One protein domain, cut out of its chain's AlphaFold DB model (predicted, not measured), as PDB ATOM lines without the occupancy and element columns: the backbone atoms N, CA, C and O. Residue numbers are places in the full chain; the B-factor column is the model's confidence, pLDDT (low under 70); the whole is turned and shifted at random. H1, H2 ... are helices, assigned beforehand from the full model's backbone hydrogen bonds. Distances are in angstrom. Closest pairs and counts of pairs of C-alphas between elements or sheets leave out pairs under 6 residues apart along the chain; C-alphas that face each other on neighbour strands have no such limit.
ATOM      1  N   ALA A   2     -26.768 -16.688  80.387       41.22
ATOM      2  CA  ALA A   2     -27.920 -17.544  80.662       41.22
ATOM      3  C   ALA A   2     -28.616 -17.896  79.330       41.22
ATOM      4  O   ALA A   2     -28.574 -17.072  78.407       41.22
ATOM      5  N   PRO A   3     -29.209 -19.094  79.185       51.56
ATOM      6  CA  PRO A   3     -29.963 -19.446  77.986       51.56
ATOM      7  C   PRO A   3     -31.196 -18.541  77.857       51.56
ATOM      8  O   PRO A   3     -31.895 -18.290  78.837       51.56
ATOM      9  N   MET A   4     -31.478 -18.046  76.649       58.06
ATOM     10  CA  MET A   4     -32.748 -17.359  76.393       58.06
ATOM     11  C   MET A   4     -33.910 -18.337  76.602       58.06
ATOM     12  O   MET A   4     -33.821 -19.496  76.200       58.06
ATOM     13  N   VAL A   5     -34.977 -17.867  77.249       70.88
ATOM     14  CA  VAL A   5     -36.235 -18.612  77.395       70.88
ATOM     15  C   VAL A   5     -36.842 -18.831  76.007       70.88
ATOM     16  O   VAL A   5     -36.861 -17.891  75.211       70.88
ATOM     17  N   SER A   6     -37.315 -20.042  75.706       80.44
ATOM     18  CA  SER A   6     -38.040 -20.306  74.458       80.44
ATOM     19  C   SER A   6     -39.445 -19.705  74.528       80.44
ATOM     20  O   SER A   6     -40.111 -19.830  75.556       80.44
ATOM     21  N   ASP A   7     -39.926 -19.103  73.438       78.00
ATOM     22  CA  ASP A   7     -41.317 -18.633  73.360       78.00
ATOM     23  C   ASP A   7     -42.318 -19.796  73.500       78.00
ATOM     24  O   ASP A   7     -43.340 -19.625  74.160       78.00
ATOM     25  N   ASP A   8     -41.978 -20.994  73.002       83.06
ATOM     26  CA  ASP A   8     -42.791 -22.211  73.170       83.06
ATOM     27  C   ASP A   8     -42.930 -22.621  74.654       83.06
ATOM     28  O   ASP A   8     -43.990 -23.084  75.080       83.06
ATOM     29  N   ASP A   9     -41.878 -22.432  75.463       82.44
ATOM     30  CA  ASP A   9     -41.903 -22.759  76.898       82.44
ATOM     31  C   ASP A   9     -42.747 -21.742  77.680       82.44
ATOM     32  O   ASP A   9     -43.459 -22.103  78.619       82.44
ATOM     33  N   ILE A  10     -42.695 -20.472  77.269       85.62
ATOM     34  CA  ILE A  10     -43.510 -19.391  77.831       85.62
ATOM     35  C   ILE A  10     -44.989 -19.627  77.513       85.62
ATOM     36  O   ILE A  10     -45.817 -19.540  78.418       85.62
ATOM     37  N   ASP A  11     -45.323 -19.958  76.264       86.19
ATOM     38  CA  ASP A  11     -46.702 -20.237  75.850       86.19
ATOM     39  C   ASP A  11     -47.252 -21.483  76.559       86.19
ATOM     40  O   ASP A  11     -48.350 -21.440  77.110       86.19
ATOM     41  N   THR A  12     -46.454 -22.551  76.677       85.81
ATOM     42  CA  THR A  12     -46.843 -23.761  77.425       85.81
ATOM     43  C   THR A  12     -47.069 -23.470  78.915       85.81
ATOM     44  O   THR A  12     -48.024 -23.972  79.512       85.81
ATOM     45  N   PHE A  13     -46.228 -22.635  79.536       86.25
ATOM     46  CA  PHE A  13     -46.416 -22.208  80.925       86.25
ATOM     47  C   PHE A  13     -47.708 -21.398  81.092       86.25
ATOM     48  O   PHE A  13     -48.468 -21.640  82.034       86.25
ATOM     49  N   VAL A  14     -47.971 -20.452  80.184       88.19
ATOM     50  CA  VAL A  14     -49.189 -19.629  80.171       88.19
ATOM     51  C   VAL A  14     -50.436 -20.498  79.993       88.19
ATOM     52  O   VAL A  14     -51.379 -20.334  80.760       88.19
ATOM     53  N   ASP A  15     -50.430 -21.473  79.083       87.75
ATOM     54  CA  ASP A  15     -51.561 -22.387  78.866       87.75
ATOM     55  C   ASP A  15     -51.866 -23.267  80.095       87.75
ATOM     56  O   ASP A  15     -53.031 -23.540  80.393       87.75
ATOM     57  N   ILE A  16     -50.839 -23.701  80.841       84.94
ATOM     58  CA  ILE A  16     -51.005 -24.545  82.040       84.94
ATOM     59  C   ILE A  16     -51.468 -23.733  83.259       84.94
ATOM     60  O   ILE A  16     -52.277 -24.213  84.054       84.94
ATOM     61  N   THR A  17     -50.939 -22.521  83.437       82.31
ATOM     62  CA  THR A  17     -51.134 -21.711  84.657       82.31
ATOM     63  C   THR A  17     -52.173 -20.598  84.507       82.31
ATOM     64  O   THR A  17     -52.607 -20.023  85.506       82.31
ATOM     65  N   ASN A  18     -52.562 -20.279  83.269       82.06
ATOM     66  CA  ASN A  18     -53.355 -19.111  82.873       82.06
ATOM     67  C   ASN A  18     -52.761 -17.764  83.355       82.06
ATOM     68  O   ASN A  18     -53.485 -16.784  83.549       82.06
ATOM     69  N   ALA A  19     -51.442 -17.723  83.584       80.12
ATOM     70  CA  ALA A  19     -50.699 -16.546  84.030       80.12
ATOM     71  C   ALA A  19     -50.422 -15.552  82.886       80.12
ATOM     72  O   ALA A  19     -50.450 -15.898  81.706       80.12
ATOM     73  N   GLY A  20     -50.082 -14.305  83.220       82.62
ATOM     74  CA  GLY A  20     -49.595 -13.340  82.227       82.62
ATOM     75  C   GLY A  20     -48.205 -13.717  81.689       82.62
ATOM     76  O   GLY A  20     -47.350 -14.162  82.456       82.62
ATOM     77  N   ARG A  21     -47.951 -13.478  80.388       81.06
ATOM     78  CA  ARG A  21     -46.671 -13.799  79.708       81.06
ATOM     79  C   ARG A  21     -45.446 -13.285  80.475       81.06
ATOM     80  O   ARG A  21     -44.443 -13.983  80.590       81.06
ATOM     81  N   ASP A  22     -45.547 -12.085  81.039       80.62
ATOM     82  CA  ASP A  22     -44.462 -11.420  81.769       80.62
ATOM     83  C   ASP A  22     -44.093 -12.156  83.072       80.62
ATOM     84  O   ASP A  22     -42.922 -12.226  83.449       80.62
ATOM     85  N   VAL A  23     -45.087 -12.759  83.737       82.12
ATOM     86  CA  VAL A  23     -44.901 -13.561  84.956       82.12
ATOM     87  C   VAL A  23     -44.248 -14.897  84.606       82.12
ATOM     88  O   VAL A  23     -43.248 -15.264  85.223       82.12
ATOM     89  N   ALA A  24     -44.736 -15.569  83.556       82.25
ATOM     90  CA  ALA A  24     -44.145 -16.803  83.037       82.25
ATOM     91  C   ALA A  24     -42.653 -16.627  82.695       82.25
ATOM     92  O   ALA A  24     -41.818 -17.437  83.098       82.25
ATOM     93  N   ILE A  25     -42.293 -15.518  82.034       81.94
ATOM     94  CA  ILE A  25     -40.900 -15.175  81.709       81.94
ATOM     95  C   ILE A  25     -40.036 -15.034  82.971       81.94
ATOM     96  O   ILE A  25     -38.903 -15.518  82.983       81.94
ATOM     97  N   ASN A  26     -40.531 -14.379  84.024       81.50
ATOM     98  CA  ASN A  26     -39.756 -14.172  85.251       81.50
ATOM     99  C   ASN A  26     -39.552 -15.474  86.040       81.50
ATOM    100  O   ASN A  26     -38.430 -15.743  86.476       81.50
ATOM    101  N   PHE A  27     -40.589 -16.309  86.166       82.94
ATOM    102  CA  PHE A  27     -40.474 -17.629  86.795       82.94
ATOM    103  C   PHE A  27     -39.503 -18.535  86.018       82.94
ATOM    104  O   PHE A  27     -38.571 -19.079  86.610       82.94
ATOM    105  N   LEU A  28     -39.653 -18.645  84.692       83.00
ATOM    106  CA  LEU A  28     -38.771 -19.478  83.863       83.00
ATOM    107  C   LEU A  28     -37.312 -18.998  83.901       83.00
ATOM    108  O   LEU A  28     -36.414 -19.823  84.054       83.00
ATOM    109  N   LYS A  29     -37.051 -17.681  83.857       80.81
ATOM    110  CA  LYS A  29     -35.687 -17.136  84.008       80.81
ATOM    111  C   LYS A  29     -35.058 -17.500  85.350       80.81
ATOM    112  O   LYS A  29     -33.912 -17.942  85.371       80.81
ATOM    113  N   HIS A  30     -35.789 -17.326  86.453       80.06
ATOM    114  CA  HIS A  30     -35.260 -17.601  87.790       80.06
ATOM    115  C   HIS A  30     -34.936 -19.091  87.986       80.06
ATOM    116  O   HIS A  30     -33.923 -19.433  88.594       80.06
ATOM    117  N   PHE A  31     -35.750 -19.989  87.423       80.25
ATOM    118  CA  PHE A  31     -35.510 -21.437  87.451       80.25
ATOM    119  C   PHE A  31     -34.718 -21.961  86.242       80.25
ATOM    120  O   PHE A  31     -34.734 -23.157  85.965       80.25
ATOM    121  N   ASN A  32     -33.983 -21.087  85.538       77.31
ATOM    122  CA  ASN A  32     -33.063 -21.446  84.450       77.31
ATOM    123  C   ASN A  32     -33.717 -22.343  83.366       77.31
ATOM    124  O   ASN A  32     -33.117 -23.302  82.881       77.31
ATOM    125  N   ASN A  33     -34.956 -21.997  83.004       77.38
ATOM    126  CA  ASN A  33     -35.868 -22.675  82.074       77.38
ATOM    127  C   ASN A  33     -36.355 -24.079  82.497       77.38
ATOM    128  O   ASN A  33     -36.879 -24.814  81.662       77.38
ATOM    129  N   ASP A  34     -36.257 -24.464  83.776       83.12
ATOM    130  CA  ASP A  34     -36.949 -25.659  84.280       83.12
ATOM    131  C   ASP A  34     -38.455 -25.386  84.433       83.12
ATOM    132  O   ASP A  34     -38.922 -24.815  85.423       83.12
ATOM    133  N   MET A  35     -39.224 -25.804  83.424       78.00
ATOM    134  CA  MET A  35     -40.675 -25.624  83.382       78.00
ATOM    135  C   MET A  35     -41.402 -26.337  84.530       78.00
ATOM    136  O   MET A  35     -42.389 -25.801  85.027       78.00
ATOM    137  N   GLN A  36     -40.948 -27.513  84.985       80.50
ATOM    138  CA  GLN A  36     -41.666 -28.245  86.035       80.50
ATOM    139  C   GLN A  36     -41.498 -27.567  87.393       80.50
ATOM    140  O   GLN A  36     -42.493 -27.339  88.081       80.50
ATOM    141  N   MET A  37     -40.266 -27.175  87.733       80.75
ATOM    142  CA  MET A  37     -39.968 -26.391  88.938       80.75
ATOM    143  C   MET A  37     -40.649 -25.016  88.924       80.75
ATOM    144  O   MET A  37     -41.140 -24.553  89.954       80.75
ATOM    145  N   ALA A  38     -40.694 -24.355  87.764       83.69
ATOM    146  CA  ALA A  38     -41.350 -23.062  87.628       83.69
ATOM    147  C   ALA A  38     -42.875 -23.172  87.819       83.69
ATOM    148  O   ALA A  38     -43.453 -22.360  88.544       83.69
ATOM    149  N   VAL A  39     -43.523 -24.170  87.205       84.19
ATOM    150  CA  VAL A  39     -44.981 -24.372  87.293       84.19
ATOM    151  C   VAL A  39     -45.401 -24.817  88.695       84.19
ATOM    152  O   VAL A  39     -46.379 -24.283  89.214       84.19
ATOM    153  N   SER A  40     -44.668 -25.735  89.343       82.81
ATOM    154  CA  SER A  40     -44.970 -26.121  90.731       82.81
ATOM    155  C   SER A  40     -44.851 -24.924  91.672       82.81
ATOM    156  O   SER A  40     -45.805 -24.609  92.376       82.81
ATOM    157  N   THR A  41     -43.750 -24.168  91.587       81.75
ATOM    158  CA  THR A  41     -43.545 -22.977  92.427       81.75
ATOM    159  C   THR A  41     -44.611 -21.901  92.182       81.75
ATOM    160  O   THR A  41     -44.955 -21.176  93.113       81.75
ATOM    161  N   TYR A  42     -45.143 -21.781  90.960       84.12
ATOM    162  CA  TYR A  42     -46.235 -20.851  90.655       84.12
ATOM    163  C   TYR A  42     -47.577 -21.302  91.248       84.12
ATOM    164  O   TYR A  42     -48.304 -20.473  91.788       84.12
ATOM    165  N   PHE A  43     -47.904 -22.599  91.203       84.62
ATOM    166  CA  PHE A  43     -49.095 -23.116  91.887       84.62
ATOM    167  C   PHE A  43     -48.973 -23.041  93.418       84.62
ATOM    168  O   PHE A  43     -49.975 -22.787  94.083       84.62
ATOM    169  N   ASP A  44     -47.764 -23.200  93.965       81.00
ATOM    170  CA  ASP A  44     -47.494 -23.045  95.397       81.00
ATOM    171  C   ASP A  44     -47.581 -21.574  95.851       81.00
ATOM    172  O   ASP A  44     -48.066 -21.291  96.949       81.00
ATOM    173  N   ASN A  45     -47.100 -20.620  95.037       76.12
ATOM    174  CA  ASN A  45     -47.218 -19.184  95.306       76.12
ATOM    175  C   ASN A  45     -47.108 -18.326  94.017       76.12
ATOM    176  O   ASN A  45     -45.991 -18.025  93.577       76.12
ATOM    177  N   PRO A  46     -48.237 -17.876  93.430       74.50
ATOM    178  CA  PRO A  46     -48.242 -17.172  92.144       74.50
ATOM    179  C   PRO A  46     -47.746 -15.719  92.226       74.50
ATOM    180  O   PRO A  46     -47.221 -15.197  91.243       74.50
ATOM    181  N   ASP A  47     -47.840 -15.080  93.398       72.50
ATOM    182  CA  ASP A  47     -47.452 -13.676  93.624       72.50
ATOM    183  C   ASP A  47     -45.968 -13.517  94.025       72.50
ATOM    184  O   ASP A  47     -45.528 -12.462  94.492       72.50
ATOM    185  N   LYS A  48     -45.162 -14.575  93.869       73.50
ATOM    186  CA  LYS A  48     -43.754 -14.595  94.274       73.50
ATOM    187  C   LYS A  48     -42.894 -13.696  93.376       73.50
ATOM    188  O   LYS A  48     -42.513 -14.065  92.268       73.50
ATOM    189  N   VAL A  49     -42.538 -12.518  93.888       65.81
ATOM    190  CA  VAL A  49     -41.634 -11.572  93.218       65.81
ATOM    191  C   VAL A  49     -40.177 -12.019  93.376       65.81
ATOM    192  O   VAL A  49     -39.672 -12.128  94.492       65.81
ATOM    193  N   PHE A  50     -39.485 -12.231  92.256       70.69
ATOM    194  CA  PHE A  50     -38.045 -12.499  92.226       70.69
ATOM    195  C   PHE A  50     -37.260 -11.196  92.033       70.69
ATOM    196  O   PHE A  50     -37.521 -10.444  91.093       70.69
ATOM    197  N   THR A  51     -36.292 -10.926  92.910       55.44
ATOM    198  CA  THR A  51     -35.349  -9.805  92.782       55.44
ATOM    199  C   THR A  51     -34.140 -10.228  91.945       55.44
ATOM    200  O   THR A  51     -33.516 -11.247  92.231       55.44
ATOM    201  N   ASP A  52     -33.815  -9.456  90.907       43.94
ATOM    202  CA  ASP A  52     -32.788  -9.804  89.913       43.94
ATOM    203  C   ASP A  52     -31.360  -9.462  90.387       43.94
ATOM    204  O   ASP A  52     -30.742  -8.502  89.922       43.94
ATOM    205  N   ASP A  53     -30.822 -10.259  91.316       44.56
ATOM    206  CA  ASP A  53     -29.415 -10.189  91.755       44.56
ATOM    207  C   ASP A  53     -28.466 -10.866  90.737       44.56
ATOM    208  O   ASP A  53     -27.696 -11.778  91.058       44.56
ATOM    209  N   SER A  54     -28.513 -10.437  89.469       39.47
ATOM    210  CA  SER A  54     -27.610 -10.970  88.441       39.47
ATOM    211  C   SER A  54     -26.178 -10.428  88.599       39.47
ATOM    212  O   SER A  54     -25.877  -9.248  88.415       39.47
ATOM    213  N   TYR A  55     -25.256 -11.322  88.963       39.16
ATOM    214  CA  TYR A  55     -23.833 -11.022  89.130       39.16
ATOM    215  C   TYR A  55     -23.128 -10.900  87.765       39.16
ATOM    216  O   TYR A  55     -22.931 -11.897  87.063       39.16
ATOM    217  N   ASP A  56     -22.718  -9.685  87.384       39.59
ATOM    218  CA  ASP A  56     -22.047  -9.434  86.102       39.59
ATOM    219  C   ASP A  56     -20.571  -9.877  86.110       39.59
ATOM    220  O   ASP A  56     -19.661  -9.177  86.561       39.59
TER     221      ASP A  56
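AT A GLANCE: This is residues 2 to 56 of the 937 residues of an uncharacterized protein of Lineolata rhizophorae (UniProt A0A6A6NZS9). Three short helices pack together in a small triangle: H1 and H3 lie side by side and run the same way, and H2 crosses both at a large angle. A tail with no named element, residues 45 to 56, leads from the end of H3 away from the helices to Asp 56 and makes much of the length. The printed part has 55 residues with three named helices in the order H1, H2, H3 and no named strand, and its class is all helix. It is compact, with a radius of gyration of the C-alphas of 10.5 A, and its C-alphas span 33 by 23 by 17 A.

HOW THE PARTS SIT: Start with H1, residues 7 to 17, and go on through a tight link of 3 residues to H2, residues 21 to 30. These two touch, and their closest C-alphas, those of Ile 10 and Ala 24, are 5.8 A apart. Their lines are about perpendicular, at 75 degrees. A tight link of 4 residues then leads to H3, residues 35 to 44. H2 and H3 touch, with the C-alphas of Phe 27 and Ala 38 the closest at 5.6 A. They run opposite ways at a steep tilt of 69.9 degrees, only just short of about perpendicular. Now compare H3 with H1: they touch, and the closest C-alphas, those of Phe 13 and Val 39, are 6.9 A apart. They run the same way at a shallow tilt of 30 degrees. In the backbones of H1, H2 and H3, every O i to N i+4 pair is within hydrogen-bond range.

IN THESE COORDINATES: Find C-alpha 7 at (-41.317, -18.633, 73.360), where H1 begins; from there it runs 15.3 A to C-alpha 17. H2 begins at C-alpha 21, at (-46.671, -13.799, 79.708), and is 14.5 A long from first to last C-alpha. H3 runs 14.1 A from C-alpha 35 to C-alpha 44 at (-47.494, -23.045, 95.397). From there read on through residues 45 to 56, whose C-alphas lie 10 to 21 A from the mean of all C-alphas.

THE WHOLE: The two C-alphas farthest apart are those of Asp 15 and Asp 56, at 33.0 A. The first and last printed C-alphas, those of Ala 2 and Asp 56, are 11.4 A apart. The printed part has no cut, and neither link between the helices is long. Look at the B-factor column for the model's confidence: the mean pLDDT of the printed part is 75.1, and residues 2 to 4, residue 49 and residues 51 to 56 are under 70.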